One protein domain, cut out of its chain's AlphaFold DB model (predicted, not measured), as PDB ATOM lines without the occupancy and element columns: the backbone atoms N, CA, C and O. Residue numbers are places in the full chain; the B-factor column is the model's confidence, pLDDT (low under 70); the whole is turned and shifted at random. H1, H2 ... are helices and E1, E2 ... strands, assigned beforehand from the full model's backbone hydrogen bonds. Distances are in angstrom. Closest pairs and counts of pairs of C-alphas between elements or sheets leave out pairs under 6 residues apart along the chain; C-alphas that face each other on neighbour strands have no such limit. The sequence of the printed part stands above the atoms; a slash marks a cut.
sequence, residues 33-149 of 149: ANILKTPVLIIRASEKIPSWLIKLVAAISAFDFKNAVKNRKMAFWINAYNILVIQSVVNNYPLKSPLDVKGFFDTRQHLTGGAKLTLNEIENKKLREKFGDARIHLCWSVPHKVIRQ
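Overview. This is residues 33 to 149 of the 149 residues of the protein "DUF547 domain-containing protein" of Caldithrix sp (UniProt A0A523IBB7). One long helix, H3, runs through the middle of the domain; H2 packs on one side of it and H4 and H5 on the opposite side, while the small strand hairpin E1 E2 covers the flank between H2 and H4. H1 packs on the end part of H3, residues 86 to 90, and from the end of H3 the chain folds back through residues 92 to 108 to reach the hairpin. The printed part has 117 residues, with five named helices and two named strands in the order H1 H2 H3 E1 E2 H4 H5; the two-stranded sheet, order E1 - E2, is antiparallel, and the class is mostly helix. The whole is compact, with a radius of gyration of the C-alphas of 14.0 A, and spans 40 by 29 by 26 A.

Arrangement. The sheet is the hairpin of E1, residues 109 to 112, and E2, residues 115 to 118, antiparallel at 135 degrees; N 110 and O 117 are 2.8 A apart and N 117 and O 110 3.0 A, both within hydrogen-bond range. The hub is H3, residues 70 to 91, whose closest C-alphas to E1 are Ala 80 and Thr 112, 7.4 A. H2, residues 51 to 62, touches H3 at a steep tilt of 48 degrees, opposite ways, closest at the C-alphas of Ile 60 and Ala 80, 6.0 A. The closest C-alphas of H2 and E1 are those of Ser 61 and Thr 112, 4.5 A. H4, residues 119 to 131, touches H3 at a shallow tilt of 14 degrees, opposite ways, closest at the C-alphas of Tyr 81 and Leu 119, 6.3 A. H5, residues 134 to 148, touches residues 78 to 85 of H3 at a shallow tilt of 3 degrees, the same way, closest at the C-alphas of Ile 78 and Trp 140, 6.6 A. H4 and H5, a helical hairpin, only just touch, with 3 pairs of C-alphas within 8 A, the closest Leu 127 and Ile 136 at 7.4 A. H1, residues 34 to 46, touches residues 86 to 90 of H3 at a steep tilt of 38 degrees, the same way, closest at the C-alphas of Val 40 and Val 90, 7.3 A. H2 is apart from H4 and H5. In H2 and H3 every O i to N i+4 pair is within hydrogen-bond range; H1 has 8 of 9, H4 6 of 9 and H5 7 of 11.

Along the chain. H3 is 31.3 A long, from C-alpha 70 at (-28.790, -10.249, -4.061) to C-alpha 91 at (-43.969, -8.361, -31.425). H5 measures 19.9 A and ends with C-alpha 148 at (-32.418, 5.789, -29.486). H1 begins with C-alpha 34 at (-23.758, -7.256, -31.399) and measures 18.7 A, H2 16.7 A, H4 16.5 A, E2 9.8 A and E1 8.9 A.

Size, cuts and confidence. The C-alphas farthest apart, Asn 67 and Lys 96, are 40.6 A apart. The printed part has no cut, and the link from H3 to E1, 17 residues, is long. The mean pLDDT of the printed part is 76.5; residues 33 to 47 and 132 to 149 are under 70.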
ATOM      1  N   ALA A  33     -23.605  -4.693 -28.100       43.88
ATOM      2  CA  ALA A  33     -24.453  -4.192 -29.192       43.88
ATOM      3  C   ALA A  33     -24.596  -5.195 -30.352       43.88
ATOM      4  O   ALA A  33     -25.574  -5.156 -31.100       43.88
ATOM      5  N   ASN A  34     -23.672  -6.152 -30.455       44.19
ATOM      6  CA  ASN A  34     -23.758  -7.256 -31.399       44.19
ATOM      7  C   ASN A  34     -24.856  -8.267 -31.026       44.19
ATOM      8  O   ASN A  34     -25.481  -8.807 -31.929       44.19
ATOM      9  N   ILE A  35     -25.169  -8.458 -29.736       46.53
ATOM     10  CA  ILE A  35     -26.164  -9.426 -29.231       46.53
ATOM     11  C   ILE A  35     -27.606  -9.029 -29.569       46.53
ATOM     12  O   ILE A  35     -28.463  -9.896 -29.546       46.53
ATOM     13  N   LEU A  36     -27.911  -7.776 -29.929       47.62
ATOM     14  CA  LEU A  36     -29.227  -7.428 -30.496       47.62
ATOM     15  C   LEU A  36     -29.240  -7.444 -32.025       47.62
ATOM     16  O   LEU A  36     -30.265  -7.793 -32.611       47.62
ATOM     17  N   LYS A  37     -28.117  -7.129 -32.682       47.84
ATOM     18  CA  LYS A  37     -28.036  -7.166 -34.148       47.84
ATOM     19  C   LYS A  37     -28.269  -8.579 -34.682       47.84
ATOM     20  O   LYS A  37     -29.054  -8.735 -35.607       47.84
ATOM     21  N   THR A  38     -27.669  -9.609 -34.084       47.00
ATOM     22  CA  THR A  38     -27.801 -10.995 -34.567       47.00
ATOM     23  C   THR A  38     -29.198 -11.600 -34.383       47.00
ATOM     24  O   THR A  38     -29.763 -12.041 -35.378       47.00
ATOM     25  N   PRO A  39     -29.816 -11.635 -33.187       54.19
ATOM     26  CA  PRO A  39     -31.120 -12.267 -33.021       54.19
ATOM     27  C   PRO A  39     -32.253 -11.460 -33.647       54.19
ATOM     28  O   PRO A  39     -33.146 -12.079 -34.208       54.19
ATOM     29  N   VAL A  40     -32.226 -10.120 -33.643       55.50
ATOM     30  CA  VAL A  40     -33.255  -9.351 -34.368       55.50
ATOM     31  C   VAL A  40     -33.164  -9.651 -35.862       55.50
ATOM     32  O   VAL A  40     -34.182  -9.970 -36.460       55.50
ATOM     33  N   LEU A  41     -31.965  -9.654 -36.458       51.38
ATOM     34  CA  LEU A  41     -31.781  -9.989 -37.876       51.38
ATOM     35  C   LEU A  41     -32.174 -11.443 -38.207       51.38
ATOM     36  O   LEU A  41     -32.785 -11.683 -39.242       51.38
ATOM     37  N   ILE A  42     -31.891 -12.401 -37.319       55.69
ATOM     38  CA  ILE A  42     -32.312 -13.805 -37.479       55.69
ATOM     39  C   ILE A  42     -33.840 -13.938 -37.389       55.69
ATOM     40  O   ILE A  42     -34.439 -14.680 -38.162       55.69
ATOM     41  N   ILE A  43     -34.495 -13.200 -36.487       58.78
ATOM     42  CA  ILE A  43     -35.958 -13.232 -36.351       58.78
ATOM     43  C   ILE A  43     -36.631 -12.575 -37.560       58.78
ATOM     44  O   ILE A  43     -37.625 -13.107 -38.052       58.78
ATOM     45  N   ARG A  44     -36.043 -11.499 -38.113       60.16
ATOM     46  CA  ARG A  44     -36.473 -10.897 -39.390       60.16
ATOM     47  C   ARG A  44     -36.530 -11.919 -40.525       60.16
ATOM     48  O   ARG A  44     -37.438 -11.848 -41.338       60.16
ATOM     49  N   ALA A  45     -35.581 -12.855 -40.569       56.50
ATOM     50  CA  ALA A  45     -35.499 -13.870 -41.617       56.50
ATOM     51  C   ALA A  45     -36.458 -15.060 -41.415       56.50
ATOM     52  O   ALA A  45     -36.714 -15.793 -42.363       56.50
ATOM     53  N   SER A  46     -36.967 -15.284 -40.195       63.59
ATOM     54  CA  SER A  46     -37.704 -16.507 -39.843       63.59
ATOM     55  C   SER A  46     -39.230 -16.343 -39.768       63.59
ATOM     56  O   SER A  46     -39.904 -17.360 -39.600       63.59
ATOM     57  N   GLU A  47     -39.765 -15.112 -39.787       67.12
ATOM     58  CA  GLU A  47     -41.193 -14.747 -39.573       67.12
ATOM     59  C   GLU A  47     -41.860 -15.323 -38.302       67.12
ATOM     60  O   GLU A  47     -43.043 -15.112 -38.044       67.12
ATOM     61  N   LYS A  48     -41.111 -16.047 -37.466       75.06
ATOM     62  CA  LYS A  48     -41.606 -16.784 -36.305       75.06
ATOM     63  C   LYS A  48     -40.817 -16.398 -35.068       75.06
ATOM     64  O   LYS A  48     -39.592 -16.268 -35.100       75.06
ATOM     65  N   ILE A  49     -41.530 -16.274 -33.950       78.56
ATOM     66  CA  ILE A  49     -40.912 -16.091 -32.639       78.56
ATOM     67  C   ILE A  49     -40.168 -17.385 -32.291       78.56
ATOM     68  O   ILE A  49     -40.788 -18.451 -32.242       78.56
ATOM     69  N   PRO A  50     -38.851 -17.336 -32.051       79.50
ATOM     70  CA  PRO A  50     -38.087 -18.547 -31.832       79.50
ATOM     71  C   PRO A  50     -38.435 -19.159 -30.470       79.50
ATOM     72  O   PRO A  50     -38.641 -18.454 -29.481       79.50
ATOM     73  N   SER A  51     -38.458 -20.491 -30.402       82.62
ATOM     74  CA  SER A  51     -38.879 -21.236 -29.204       82.62
ATOM     75  C   SER A  51     -38.063 -20.893 -27.954       82.62
ATOM     76  O   SER A  51     -38.608 -20.863 -26.853       82.62
ATOM     77  N   TRP A  52     -36.776 -20.568 -28.112       80.56
ATOM     78  CA  TRP A  52     -35.927 -20.130 -27.003       80.56
ATOM     79  C   TRP A  52     -36.442 -18.838 -26.354       80.56
ATOM     80  O   TRP A  52     -36.399 -18.723 -25.133       80.56
ATOM     81  N   LEU A  53     -36.981 -17.893 -27.133       82.88
ATOM     82  CA  LEU A  53     -37.492 -16.625 -26.609       82.88
ATOM     83  C   LEU A  53     -38.775 -16.851 -25.804       82.88
ATOM     84  O   LEU A  53     -38.924 -16.302 -24.717       82.88
ATOM     85  N   ILE A  54     -39.657 -17.725 -26.296       86.94
ATOM     86  CA  ILE A  54     -40.884 -18.126 -25.592       86.94
ATOM     87  C   ILE A  54     -40.535 -18.777 -24.247       86.94
ATOM     88  O   ILE A  54     -41.091 -18.396 -23.217       86.94
ATOM     89  N   LYS A  55     -39.572 -19.709 -24.239       87.19
ATOM     90  CA  LYS A  55     -39.110 -20.378 -23.012       87.19
ATOM     91  C   LYS A  55     -38.532 -19.395 -21.994       87.19
ATOM     92  O   LYS A  55     -38.855 -19.484 -20.814       87.19
ATOM     93  N   LEU A  56     -37.716 -18.438 -22.437       86.50
ATOM     94  CA  LEU A  56     -37.139 -17.436 -21.539       86.50
ATOM     95  C   LEU A  56     -38.204 -16.504 -20.951       86.50
ATOM     96  O   LEU A  56     -38.148 -16.199 -19.765       86.50
ATOM     97  N   VAL A  57     -39.196 -16.081 -21.739       89.31
ATOM     98  CA  VAL A  57     -40.307 -15.259 -21.227       89.31
ATOM     99  C   VAL A  57     -41.141 -16.030 -20.202       89.31
ATOM    100  O   VAL A  57     -41.506 -15.474 -19.166       89.31
ATOM    101  N   ALA A  58     -41.394 -17.320 -20.438       90.31
ATOM    102  CA  ALA A  58     -42.064 -18.171 -19.458       90.31
ATOM    103  C   ALA A  58     -41.256 -18.282 -18.150       90.31
ATOM    104  O   ALA A  58     -41.817 -18.116 -17.066       90.31
ATOM    105  N   ALA A  59     -39.934 -18.468 -18.243       88.81
ATOM    106  CA  ALA A  59     -39.044 -18.498 -17.082       88.81
ATOM    107  C   ALA A  59     -39.048 -17.167 -16.306       88.81
ATOM    108  O   ALA A  59     -39.085 -17.166 -15.077       88.81
ATOM    109  N   ILE A  60     -39.088 -16.031 -17.011       90.75
ATOM    110  CA  ILE A  60     -39.198 -14.696 -16.401       90.75
ATOM    111  C   ILE A  60     -40.482 -14.564 -15.581       90.75
ATOM    112  O   ILE A  60     -40.457 -14.044 -14.464       90.75
ATOM    113  N   SER A  61     -41.605 -15.037 -16.119       90.06
ATOM    114  CA  SER A  61     -42.894 -14.996 -15.432       90.06
ATOM    115  C   SER A  61     -42.908 -15.863 -14.170       90.06
ATOM    116  O   SER A  61     -43.481 -15.454 -13.159       90.06
ATOM    117  N   ALA A  62     -42.292 -17.046 -14.228       89.38
ATOM    118  CA  ALA A  62     -42.339 -18.064 -13.176       89.38
ATOM    119  C   ALA A  62     -41.265 -17.911 -12.081       89.38
ATOM    120  O   ALA A  62     -41.240 -18.698 -11.137       89.38
ATOM    121  N   PHE A  63     -40.362 -16.935 -12.196       87.44
ATOM    122  CA  PHE A  63     -39.227 -16.808 -11.286       87.44
ATOM    123  C   PHE A  63     -39.644 -16.512  -9.835       87.44
ATOM    124  O   PHE A  63     -40.313 -15.511  -9.565       87.44
ATOM    125  N   ASP A  64     -39.185 -17.348  -8.895       86.62
ATOM    126  CA  ASP A  64     -39.423 -17.184  -7.458       86.62
ATOM    127  C   ASP A  64     -38.250 -16.476  -6.754       86.62
ATOM    128  O   ASP A  64     -37.091 -16.902  -6.792       86.62
ATOM    129  N   PHE A  65     -38.568 -15.391  -6.049       85.44
ATOM    130  CA  PHE A  65     -37.609 -14.577  -5.313       85.44
ATOM    131  C   PHE A  65     -37.327 -15.039  -3.881       85.44
ATOM    132  O   PHE A  65     -36.383 -14.497  -3.286       85.44
ATOM    133  N   LYS A  66     -38.101 -15.984  -3.321       83.06
ATOM    134  CA  LYS A  66     -38.056 -16.361  -1.891       83.06
ATOM    135  C   LYS A  66     -36.642 -16.648  -1.385       83.06
ATOM    136  O   LYS A  66     -36.253 -16.108  -0.357       83.06
ATOM    137  N   ASN A  67     -35.844 -17.384  -2.160       80.00
ATOM    138  CA  ASN A  67     -34.499 -17.822  -1.760       80.00
ATOM    139  C   ASN A  67     -33.366 -17.216  -2.608       80.00
ATOM    140  O   ASN A  67     -32.214 -17.639  -2.522       80.00
ATOM    141  N   ALA A  68     -33.660 -16.234  -3.465       81.06
ATOM    142  CA  ALA A  68     -32.647 -15.671  -4.352       81.06
ATOM    143  C   ALA A  68     -31.737 -14.664  -3.618       81.06
ATOM    144  O   ALA A  68     -32.201 -13.657  -3.070       81.06
ATOM    145  N   VAL A  69     -30.423 -14.902  -3.671       82.88
ATOM    146  CA  VAL A  69     -29.395 -13.968  -3.180       82.88
ATOM    147  C   VAL A  69     -29.344 -12.687  -4.021       82.88
ATOM    148  O   VAL A  69     -29.749 -12.679  -5.187       82.88
ATOM    149  N   LYS A  70     -28.814 -11.595  -3.449       80.62
ATOM    150  CA  LYS A  70     -28.790 -10.249  -4.061       80.62
ATOM    151  C   LYS A  70     -28.287 -10.257  -5.512       80.62
ATOM    152  O   LYS A  70     -28.968  -9.736  -6.392       80.62
ATOM    153  N   ASN A  71     -27.156 -10.908  -5.780       77.62
ATOM    154  CA  ASN A  71     -26.571 -10.959  -7.125       77.62
ATOM    155  C   ASN A  71     -27.451 -11.727  -8.123       77.62
ATOM    156  O   ASN A  71     -27.582 -11.308  -9.270       77.62
ATOM    157  N   ARG A  72     -28.123 -12.802  -7.683       80.62
ATOM    158  CA  ARG A  72     -29.052 -13.567  -8.529       80.62
ATOM    159  C   ARG A  72     -30.299 -12.750  -8.867       80.62
ATOM    160  O   ARG A  72     -30.755 -12.786 -10.003       80.62
ATOM    161  N   LYS A  73     -30.803 -11.957  -7.913       86.31
ATOM    162  CA  LYS A  73     -31.901 -11.002  -8.146       86.31
ATOM    163  C   LYS A  73     -31.501  -9.930  -9.160       86.31
ATOM    164  O   LYS A  73     -32.273  -9.633 -10.063       86.31
ATOM    165  N   MET A  74     -30.295  -9.378  -9.038       82.56
ATOM    166  CA  MET A  74     -29.770  -8.383  -9.978       82.56
ATOM    167  C   MET A  74     -29.661  -8.946 -11.398       82.56
ATOM    168  O   MET A  74     -30.188  -8.351 -12.334       82.56
ATOM    169  N   ALA A  75     -29.028 -10.115 -11.540       80.06
ATOM    170  CA  ALA A  75     -28.891 -10.801 -12.820       80.06
ATOM    171  C   ALA A  75     -30.262 -11.102 -13.439       80.06
ATOM    172  O   ALA A  75     -30.476 -10.821 -14.614       80.06
ATOM    173  N   PHE A  76     -31.214 -11.576 -12.629       87.19
ATOM    174  CA  PHE A  76     -32.584 -11.795 -13.077       87.19
ATOM    175  C   PHE A  76     -33.198 -10.536 -13.695       87.19
ATOM    176  O   PHE A  76     -33.680 -10.596 -14.820       87.19
ATOM    177  N   TRP A  77     -33.164  -9.397 -12.998       88.75
ATOM    178  CA  TRP A  77     -33.810  -8.176 -13.487       88.75
ATOM    179  C   TRP A  77     -33.158  -7.625 -14.759       88.75
ATOM    180  O   TRP A  77     -33.866  -7.170 -15.652       88.75
ATOM    181  N   ILE A  78     -31.829  -7.715 -14.869       82.62
ATOM    182  CA  ILE A  78     -31.088  -7.341 -16.085       82.62
ATOM    183  C   ILE A  78     -31.525  -8.220 -17.264       82.62
ATOM    184  O   ILE A  78     -31.856  -7.716 -18.338       82.62
ATOM    185  N   ASN A  79     -31.555  -9.536 -17.056       83.56
ATOM    186  CA  ASN A  79     -31.876 -10.494 -18.109       83.56
ATOM    187  C   ASN A  79     -33.344 -10.383 -18.519       83.56
ATOM    188  O   ASN A  79     -33.641 -10.340 -19.711       83.56
ATOM    189  N   ALA A  80     -34.244 -10.247 -17.541       88.31
ATOM    190  CA  ALA A  80     -35.658 -10.006 -17.775       88.31
ATOM    191  C   ALA A  80     -35.869  -8.751 -18.629       88.31
ATOM    192  O   ALA A  80     -36.530  -8.834 -19.659       88.31
ATOM    193  N   TYR A  81     -35.246  -7.622 -18.274       87.50
ATOM    194  CA  TYR A  81     -35.331  -6.395 -19.069       87.50
ATOM    195  C   TYR A  81     -34.892  -6.624 -20.523       87.50
ATOM    196  O   TYR A  81     -35.650  -6.351 -21.453       87.50
ATOM    197  N   ASN A  82     -33.704  -7.197 -20.732       83.44
ATOM    198  CA  ASN A  82     -33.150  -7.409 -22.073       83.44
ATOM    199  C   ASN A  82     -34.015  -8.350 -22.930       83.44
ATOM    200  O   ASN A  82     -34.271  -8.066 -24.101       83.44
ATOM    201  N   ILE A  83     -34.500  -9.451 -22.355       85.50
ATOM    202  CA  ILE A  83     -35.358 -10.420 -23.052       85.50
ATOM    203  C   ILE A  83     -36.718  -9.803 -23.395       85.50
ATOM    204  O   ILE A  83     -37.216 -10.002 -24.504       85.50
ATOM    205  N   LEU A  84     -37.314  -9.034 -22.483       88.81
ATOM    206  CA  LEU A  84     -38.608  -8.385 -22.707       88.81
ATOM    207  C   LEU A  84     -38.518  -7.247 -23.731       88.81
ATOM    208  O   LEU A  84     -39.463  -7.047 -24.498       88.81
ATOM    209  N   VAL A  85     -37.376  -6.553 -23.815       85.69
ATOM    210  CA  VAL A  85     -37.080  -5.638 -24.928       85.69
ATOM    211  C   VAL A  85     -37.079  -6.413 -26.242       85.69
ATOM    212  O   VAL A  85     -37.822  -6.043 -27.145       85.69
ATOM    213  N   ILE A  86     -36.324  -7.518 -26.347       81.56
ATOM    214  CA  ILE A  86     -36.287  -8.350 -27.566       81.56
ATOM    215  C   ILE A  86     -37.694  -8.817 -27.943       81.56
ATOM    216  O   ILE A  86     -38.111  -8.630 -29.082       81.56
ATOM    217  N   GLN A  87     -38.452  -9.368 -26.993       86.38
ATOM    218  CA  GLN A  87     -39.830  -9.792 -27.229       86.38
ATOM    219  C   GLN A  87     -40.696  -8.637 -27.745       86.38
ATOM    220  O   GLN A  87     -41.454  -8.807 -28.694       86.38
ATOM    221  N   SER A  88     -40.573  -7.451 -27.150       87.25
ATOM    222  CA  SER A  88     -41.344  -6.281 -27.566       87.25
ATOM    223  C   SER A  88     -40.951  -5.792 -28.956       87.25
ATOM    224  O   SER A  88     -41.832  -5.422 -29.724       87.25
ATOM    225  N   VAL A  89     -39.669  -5.833 -29.322       83.12
ATOM    226  CA  VAL A  89     -39.211  -5.542 -30.692       83.12
ATOM    227  C   VAL A  89     -39.819  -6.538 -31.674       83.12
ATOM    228  O   VAL A  89     -40.415  -6.136 -32.666       83.12
ATOM    229  N   VAL A  90     -39.728  -7.833 -31.377       81.38
ATOM    230  CA  VAL A  90     -40.253  -8.901 -32.238       81.38
ATOM    231  C   VAL A  90     -41.762  -8.765 -32.441       81.38
ATOM    232  O   VAL A  90     -42.236  -8.846 -33.567       81.38
ATOM    233  N   ASN A  91     -42.511  -8.483 -31.374       85.31
ATOM    234  CA  ASN A  91     -43.969  -8.361 -31.425       85.31
ATOM    235  C   ASN A  91     -44.470  -7.124 -32.184       85.31
ATOM    236  O   ASN A  91     -45.639  -7.079 -32.545       85.31
ATOM    237  N   ASN A  92     -43.632  -6.102 -32.364       83.38
ATOM    238  CA  ASN A  92     -43.985  -4.896 -33.115       83.38
ATOM    239  C   ASN A  92     -43.283  -4.856 -34.483       83.38
ATOM    240  O   ASN A  92     -43.260  -3.811 -35.125       83.38
ATOM    241  N   TYR A  93     -42.658  -5.957 -34.915       77.44
ATOM    242  CA  TYR A  93     -41.981  -6.003 -36.203       77.44
ATOM    243  C   TYR A  93     -43.003  -5.986 -37.362       77.44
ATOM    244  O   TYR A  93     -44.027  -6.660 -37.254       77.44
ATOM    245  N   PRO A  94     -42.737  -5.285 -38.483       81.06
ATOM    246  CA  PRO A  94     -41.584  -4.423 -38.741       81.06
ATOM    247  C   PRO A  94     -41.681  -3.077 -38.012       81.06
ATOM    248  O   PRO A  94     -42.635  -2.327 -38.183       81.06
ATOM    249  N   LEU A  95     -40.629  -2.731 -37.265       74.62
ATOM    250  CA  LEU A  95     -40.443  -1.398 -36.690       74.62
ATOM    251  C   LEU A  95     -39.054  -0.858 -37.028       74.62
ATOM    252  O   LEU A  95     -38.085  -1.622 -37.089       74.62
ATOM    253  N   LYS A  96     -38.968   0.457 -37.245       72.62
ATOM    254  CA  LYS A  96     -37.706   1.160 -37.515       72.62
ATOM    255  C   LYS A  96     -36.952   1.410 -36.215       72.62
ATOM    256  O   LYS A  96     -35.804   0.992 -36.094       72.62
ATOM    257  N   SER A  97     -37.631   1.987 -35.228       75.44
ATOM    258  CA  SER A  97     -37.147   2.108 -33.860       75.44
ATOM    259  C   SER A  97     -38.232   1.702 -32.855       75.44
ATOM    260  O   SER A  97     -39.401   2.037 -33.028       75.44
ATOM    261  N   PRO A  98     -37.874   1.026 -31.751       75.56
ATOM    262  CA  PRO A  98     -38.745   0.886 -30.583       75.56
ATOM    263  C   PRO A  98     -39.291   2.206 -30.027       75.56
ATOM    264  O   PRO A  98     -40.339   2.193 -29.390       75.56
ATOM    265  N   LEU A  99     -38.620   3.337 -30.274       78.12
ATOM    266  CA  LEU A  99     -39.142   4.660 -29.927       78.12
ATOM    267  C   LEU A  99     -40.379   5.061 -30.737       78.12
ATOM    268  O   LEU A  99     -41.188   5.842 -30.243       78.12
ATOM    269  N   ASP A 100     -40.540   4.523 -31.947       82.50
ATOM    270  CA  ASP A 100     -41.698   4.811 -32.801       82.50
ATOM    271  C   ASP A 100     -42.974   4.159 -32.248       82.50
ATOM    272  O   ASP A 100     -44.095   4.535 -32.593       82.50
ATOM    273  N   VAL A 101     -42.815   3.171 -31.363       84.75
ATOM    274  CA  VAL A 101     -43.924   2.499 -30.699       84.75
ATOM    275  C   VAL A 101     -44.297   3.297 -29.454       84.75
ATOM    276  O   VAL A 101     -43.632   3.238 -28.415       84.75
ATOM    277  N   LYS A 102     -45.407   4.037 -29.540       88.44
ATOM    278  CA  LYS A 102     -45.949   4.773 -28.394       88.44
ATOM    279  C   LYS A 102     -46.146   3.822 -27.214       88.44
ATOM    280  O   LYS A 102     -46.815   2.796 -27.327       88.44
ATOM    281  N   GLY A 103     -45.575   4.180 -26.072       87.00
ATOM    282  CA  GLY A 103     -45.749   3.411 -24.849       87.00
ATOM    283  C   GLY A 103     -44.835   2.187 -24.703       87.00
ATOM    284  O   GLY A 103     -45.071   1.369 -23.810       87.00
ATOM    285  N   PHE A 104     -43.824   2.021 -25.575       87.62
ATOM    286  CA  PHE A 104     -42.966   0.827 -25.611       87.62
ATOM    287  C   PHE A 104     -42.344   0.495 -24.250       87.62
ATOM    288  O   PHE A 104     -42.305  -0.671 -23.864       87.62
ATOM    289  N   PHE A 105     -41.884   1.512 -23.514       86.94
ATOM    290  CA  PHE A 105     -41.157   1.322 -22.256       86.94
ATOM    291  C   PHE A 105     -42.010   1.515 -20.996       86.94
ATOM    292  O   PHE A 105     -41.724   0.911 -19.964       86.94
ATOM    293  N   ASP A 106     -43.034   2.362 -21.054       90.50
ATOM    294  CA  ASP A 106     -43.748   2.891 -19.887       90.50
ATOM    295  C   ASP A 106     -45.219   2.474 -19.805       90.50
ATOM    296  O   ASP A 106     -45.828   2.644 -18.755       90.50
ATOM    297  N   THR A 107     -45.783   1.914 -20.878       89.94
ATOM    298  CA  THR A 107     -47.213   1.586 -20.945       89.94
ATOM    299  C   THR A 107     -47.446   0.081 -21.033       89.94
ATOM    300  O   THR A 107     -48.330  -0.454 -20.363       89.94
ATOM    301  N   ARG A 108     -46.651  -0.640 -21.836       90.06
ATOM    302  CA  ARG A 108     -46.793  -2.096 -21.966       90.06
ATOM    303  C   ARG A 108     -46.295  -2.799 -20.703       90.06
ATOM    304  O   ARG A 108     -45.148  -2.636 -20.297       90.06
ATOM    305  N   GLN A 109     -47.163  -3.615 -20.111       93.44
ATOM    306  CA  GLN A 109     -46.839  -4.427 -18.942       93.44
ATOM    307  C   GLN A 109     -46.473  -5.863 -19.327       93.44
ATOM    308  O   GLN A 109     -47.084  -6.463 -20.210       93.44
ATOM    309  N   HIS A 110     -45.517  -6.426 -18.596       93.25
ATOM    310  CA  HIS A 110     -45.013  -7.785 -18.745       93.25
ATOM    311  C   HIS A 110     -45.114  -8.522 -17.411       93.25
ATOM    312  O   HIS A 110     -44.733  -7.980 -16.369       93.25
ATOM    313  N   LEU A 111     -45.603  -9.764 -17.432       93.19
ATOM    314  CA  LEU A 111     -45.620 -10.602 -16.238       93.19
ATOM    315  C   LEU A 111     -44.191 -11.056 -15.918       93.19
ATOM    316  O   LEU A 111     -43.586 -11.816 -16.666       93.19
ATOM    317  N   THR A 112     -43.649 -10.540 -14.820       92.75
ATOM    318  CA  THR A 112     -42.236 -10.649 -14.455       92.75
ATOM    319  C   THR A 112     -42.129 -10.980 -12.974       92.75
ATOM    320  O   THR A 112     -42.463 -10.149 -12.127       92.75
ATOM    321  N   GLY A 113     -41.688 -12.201 -12.659       87.06
ATOM    322  CA  GLY A 113     -41.559 -12.697 -11.287       87.06
ATOM    323  C   GLY A 113     -42.824 -12.484 -10.450       87.06
ATOM    324  O   GLY A 113     -42.762 -11.926  -9.355       87.06
ATOM    325  N   GLY A 114     -43.983 -12.840 -11.016       87.25
ATOM    326  CA  GLY A 114     -45.293 -12.719 -10.368       87.25
ATOM    327  C   GLY A 114     -45.940 -11.324 -10.363       87.25
ATOM    328  O   GLY A 114     -47.052 -11.193  -9.860       87.25
ATOM    329  N   ALA A 115     -45.310 -10.289 -10.928       90.31
ATOM    330  CA  ALA A 115     -45.879  -8.938 -11.008       90.31
ATOM    331  C   ALA A 115     -45.994  -8.444 -12.456       90.31
ATOM    332  O   ALA A 115     -45.142  -8.741 -13.289       90.31
ATOM    333  N   LYS A 116     -47.027  -7.650 -12.761       95.06
ATOM    334  CA  LYS A 116     -47.121  -6.922 -14.034       95.06
ATOM    335  C   LYS A 116     -46.292  -5.647 -13.931       95.06
ATOM    336  O   LYS A 116     -46.621  -4.782 -13.129       95.06
ATOM    337  N   LEU A 117     -45.219  -5.564 -14.711       95.06
ATOM    338  CA  LEU A 117     -44.277  -4.445 -14.686       95.06
ATOM    339  C   LEU A 117     -44.010  -3.936 -16.097       95.06
ATOM    340  O   LEU A 117     -43.919  -4.727 -17.037       95.06
ATOM    341  N   THR A 118     -43.847  -2.629 -16.244       95.12
ATOM    342  CA  THR A 118     -43.320  -2.041 -17.483       95.12
ATOM    343  C   THR A 118     -41.796  -2.152 -17.530       95.12
ATOM    344  O   THR A 118     -41.142  -2.380 -16.506       95.12
ATOM    345  N   LEU A 119     -41.200  -1.980 -18.713       91.62
ATOM    346  CA  LEU A 119     -39.738  -1.964 -18.855       91.62
ATOM    347  C   LEU A 119     -39.113  -0.857 -17.986       91.62
ATOM    348  O   LEU A 119     -38.131  -1.106 -17.287       91.62
ATOM    349  N   ASN A 120     -39.745   0.320 -17.936       91.06
ATOM    350  CA  ASN A 120     -39.335   1.424 -17.069       91.06
ATOM    351  C   ASN A 120     -39.454   1.087 -15.580       91.06
ATOM    352  O   ASN A 120     -38.641   1.549 -14.783       91.06
ATOM    353  N   GLU A 121     -40.454   0.310 -15.168       93.62
ATOM    354  CA  GLU A 121     -40.570  -0.115 -13.771       93.62
ATOM    355  C   GLU A 121     -39.497  -1.134 -13.390       93.62
ATOM    356  O   GLU A 121     -38.957  -1.061 -12.286       93.62
ATOM    357  N   ILE A 122     -39.147  -2.051 -14.295       91.38
ATOM    358  CA  ILE A 122     -38.023  -2.973 -14.090       91.38
ATOM    359  C   ILE A 122     -36.722  -2.174 -13.939       91.38
ATOM    360  O   ILE A 122     -35.986  -2.360 -12.968       91.38
ATOM    361  N   GLU A 123     -36.468  -1.228 -14.839       86.44
ATOM    362  CA  GLU A 123     -35.286  -0.367 -14.799       86.44
ATOM    363  C   GLU A 123     -35.220   0.470 -13.513       86.44
ATOM    364  O   GLU A 123     -34.256   0.398 -12.750       86.44
ATOM    365  N   ASN A 124     -36.257   1.255 -13.235       87.75
ATOM    366  CA  ASN A 124     -36.195   2.251 -12.173       87.75
ATOM    367  C   ASN A 124     -36.410   1.627 -10.791       87.75
ATOM    368  O   ASN A 124     -35.597   1.837  -9.891       87.75
ATOM    369  N   LYS A 125     -37.457   0.807 -10.632       90.25
ATOM    370  CA  LYS A 125     -37.875   0.283  -9.322       90.25
ATOM    371  C   LYS A 125     -37.133  -0.990  -8.926       90.25
ATOM    372  O   LYS A 125     -36.971  -1.264  -7.736       90.25
ATOM    373  N   LYS A 126     -36.735  -1.826  -9.895       90.56
ATOM    374  CA  LYS A 126     -36.089  -3.120  -9.604       90.56
ATOM    375  C   LYS A 126     -34.576  -3.083  -9.755       90.56
ATOM    376  O   LYS A 126     -33.908  -3.742  -8.965       90.56
ATOM    377  N   LEU A 127     -34.036  -2.314 -10.701       85.06
ATOM    378  CA  LEU A 127     -32.590  -2.189 -10.904       85.06
ATOM    379  C   LEU A 127     -32.006  -0.962 -10.191       85.06
ATOM    380  O   LEU A 127     -31.214  -1.116  -9.260       85.06
ATOM    381  N   ARG A 128     -32.409   0.248 -10.584       82.38
ATOM    382  CA  ARG A 128     -31.798   1.500 -10.113       82.38
ATOM    383  C   ARG A 128     -31.965   1.700  -8.606       82.38
ATOM    384  O   ARG A 128     -30.969   1.831  -7.905       82.38
ATOM    385  N   GLU A 129     -33.195   1.645  -8.100       86.38
ATOM    386  CA  GLU A 129     -33.487   1.859  -6.673       86.38
ATOM    387  C   GLU A 129     -32.910   0.775  -5.747       86.38
ATOM    388  O   GLU A 129     -32.605   1.052  -4.590       86.38
ATOM    389  N   LYS A 130     -32.777  -0.474  -6.216       84.06
ATOM    390  CA  LYS A 130     -32.376  -1.607  -5.359       84.06
ATOM    391  C   LYS A 130     -30.882  -1.894  -5.360       84.06
ATOM    392  O   LYS A 130     -30.388  -2.494  -4.403       84.06
ATOM    393  N   PHE A 131     -30.176  -1.514  -6.420       80.00
ATOM    394  CA  PHE A 131     -28.769  -1.867  -6.578       80.00
ATOM    395  C   PHE A 131     -27.846  -0.658  -6.735       80.00
ATOM    396  O   PHE A 131     -26.693  -0.783  -6.341       80.00
ATOM    397  N   GLY A 132     -28.328   0.487  -7.243       67.19
ATOM    398  CA  GLY A 132     -27.593   1.763  -7.247       67.19
ATOM    399  C   GLY A 132     -26.214   1.752  -7.924       67.19
ATOM    400  O   GLY A 132     -25.425   2.666  -7.710       67.19
ATOM    401  N   ASP A 133     -25.889   0.716  -8.700       65.56
ATOM    402  CA  ASP A 133     -24.544   0.485  -9.229       65.56
ATOM    403  C   ASP A 133     -24.414   1.061 -10.647       65.56
ATOM    404  O   ASP A 133     -25.162   0.699 -11.560       65.56
ATOM    405  N   ALA A 134     -23.429   1.936 -10.853       61.38
ATOM    406  CA  ALA A 134     -23.131   2.562 -12.144       61.38
ATOM    407  C   ALA A 134     -22.896   1.546 -13.282       61.38
ATOM    408  O   ALA A 134     -23.203   1.818 -14.439       61.38
ATOM    409  N   ARG A 135     -22.410   0.338 -12.975       60.25
ATOM    410  CA  ARG A 135     -22.192  -0.732 -13.963       60.25
ATOM    411  C   ARG A 135     -23.504  -1.335 -14.458       60.25
ATOM    412  O   ARG A 135     -23.572  -1.822 -15.583       60.25
ATOM    413  N   ILE A 136     -24.564  -1.258 -13.652       58.72
ATOM    414  CA  ILE A 136     -25.908  -1.682 -14.054       58.72
ATOM    415  C   ILE A 136     -26.434  -0.744 -15.135       58.72
ATOM    416  O   ILE A 136     -27.003  -1.238 -16.105       58.72
ATOM    417  N   HIS A 137     -26.147   0.562 -15.048       57.62
ATOM    418  CA  HIS A 137     -26.453   1.506 -16.128       57.62
ATOM    419  C   HIS A 137     -25.837   1.063 -17.454       57.62
ATOM    420  O   HIS A 137     -26.526   1.082 -18.462       57.62
ATOM    421  N   LEU A 138     -24.599   0.565 -17.473       56.34
ATOM    422  CA  LEU A 138     -23.996   0.037 -18.701       56.34
ATOM    423  C   LEU A 138     -24.702  -1.231 -19.221       56.34
ATOM    424  O   LEU A 138     -24.674  -1.510 -20.410       56.34
ATOM    425  N   CYS A 139     -25.358  -2.007 -18.362       55.28
ATOM    426  CA  CYS A 139     -25.973  -3.270 -18.761       55.28
ATOM    427  C   CYS A 139     -27.391  -3.106 -19.346       55.28
ATOM    428  O   CYS A 139     -27.756  -3.847 -20.258       55.28
ATOM    429  N   TRP A 140     -28.173  -2.121 -18.876       55.53
ATOM    430  CA  TRP A 140     -29.530  -1.840 -19.387       55.53
ATOM    431  C   TRP A 140     -29.641  -0.568 -20.247       55.53
ATOM    432  O   TRP A 140     -30.571  -0.458 -21.048       55.53
ATOM    433  N   SER A 141     -28.706   0.391 -20.140       50.91
ATOM    434  CA  SER A 141     -28.734   1.632 -20.941       50.91
ATOM    435  C   SER A 141     -28.303   1.399 -22.379       50.91
ATOM    436  O   SER A 141     -28.630   2.201 -23.243       50.91
ATOM    437  N   VAL A 142     -27.573   0.330 -22.688       49.72
ATOM    438  CA  VAL A 142     -27.083   0.125 -24.053       49.72
ATOM    439  C   VAL A 142     -28.184  -0.344 -25.024       49.72
ATOM    440  O   VAL A 142     -28.200   0.193 -26.129       49.72
ATOM    441  N   PRO A 143     -29.189  -1.171 -24.649       51.31
ATOM    442  CA  PRO A 143     -30.421  -1.283 -25.428       51.31
ATOM    443  C   PRO A 143     -31.042   0.095 -25.654       51.31
ATOM    444  O   PRO A 143     -31.288   0.459 -26.792       51.31
ATOM    445  N   HIS A 144     -31.206   0.897 -24.597       48.97
ATOM    446  CA  HIS A 144     -31.771   2.248 -24.678       48.97
ATOM    447  C   HIS A 144     -30.977   3.150 -25.642       48.97
ATOM    448  O   HIS A 144     -31.573   3.737 -26.529       48.97
ATOM    449  N   LYS A 145     -29.642   3.188 -25.591       46.25
ATOM    450  CA  LYS A 145     -28.809   4.023 -26.477       46.25
ATOM    451  C   LYS A 145     -28.729   3.513 -27.919       46.25
ATOM    452  O   LYS A 145     -28.728   4.334 -28.820       46.25
ATOM    453  N   VAL A 146     -28.688   2.198 -28.145       47.06
ATOM    454  CA  VAL A 146     -28.660   1.597 -29.499       47.06
ATOM    455  C   VAL A 146     -30.022   1.685 -30.191       47.06
ATOM    456  O   VAL A 146     -30.095   1.659 -31.411       47.06
ATOM    457  N   ILE A 147     -31.101   1.778 -29.417       48.03
ATOM    458  CA  ILE A 147     -32.477   1.931 -29.906       48.03
ATOM    459  C   ILE A 147     -32.848   3.409 -30.131       48.03
ATOM    460  O   ILE A 147     -33.734   3.703 -30.934       48.03
ATOM    461  N   ARG A 148     -32.205   4.332 -29.400       42.66
ATOM    462  CA  ARG A 148     -32.418   5.789 -29.486       42.66
ATOM    463  C   ARG A 148     -31.502   6.518 -30.484       42.66
ATOM    464  O   ARG A 148     -31.682   7.722 -30.646       42.66
ATOM    465  N   GLN A 149     -30.530   5.833 -31.087       40.97
ATOM    466  CA  GLN A 149     -29.661   6.340 -32.160       40.97
ATOM    467  C   GLN A 149     -30.052   5.689 -33.483       40.97
ATOM    468  O   GLN A 149     -29.979   6.390 -34.511       40.97
TER     469      GLN A 149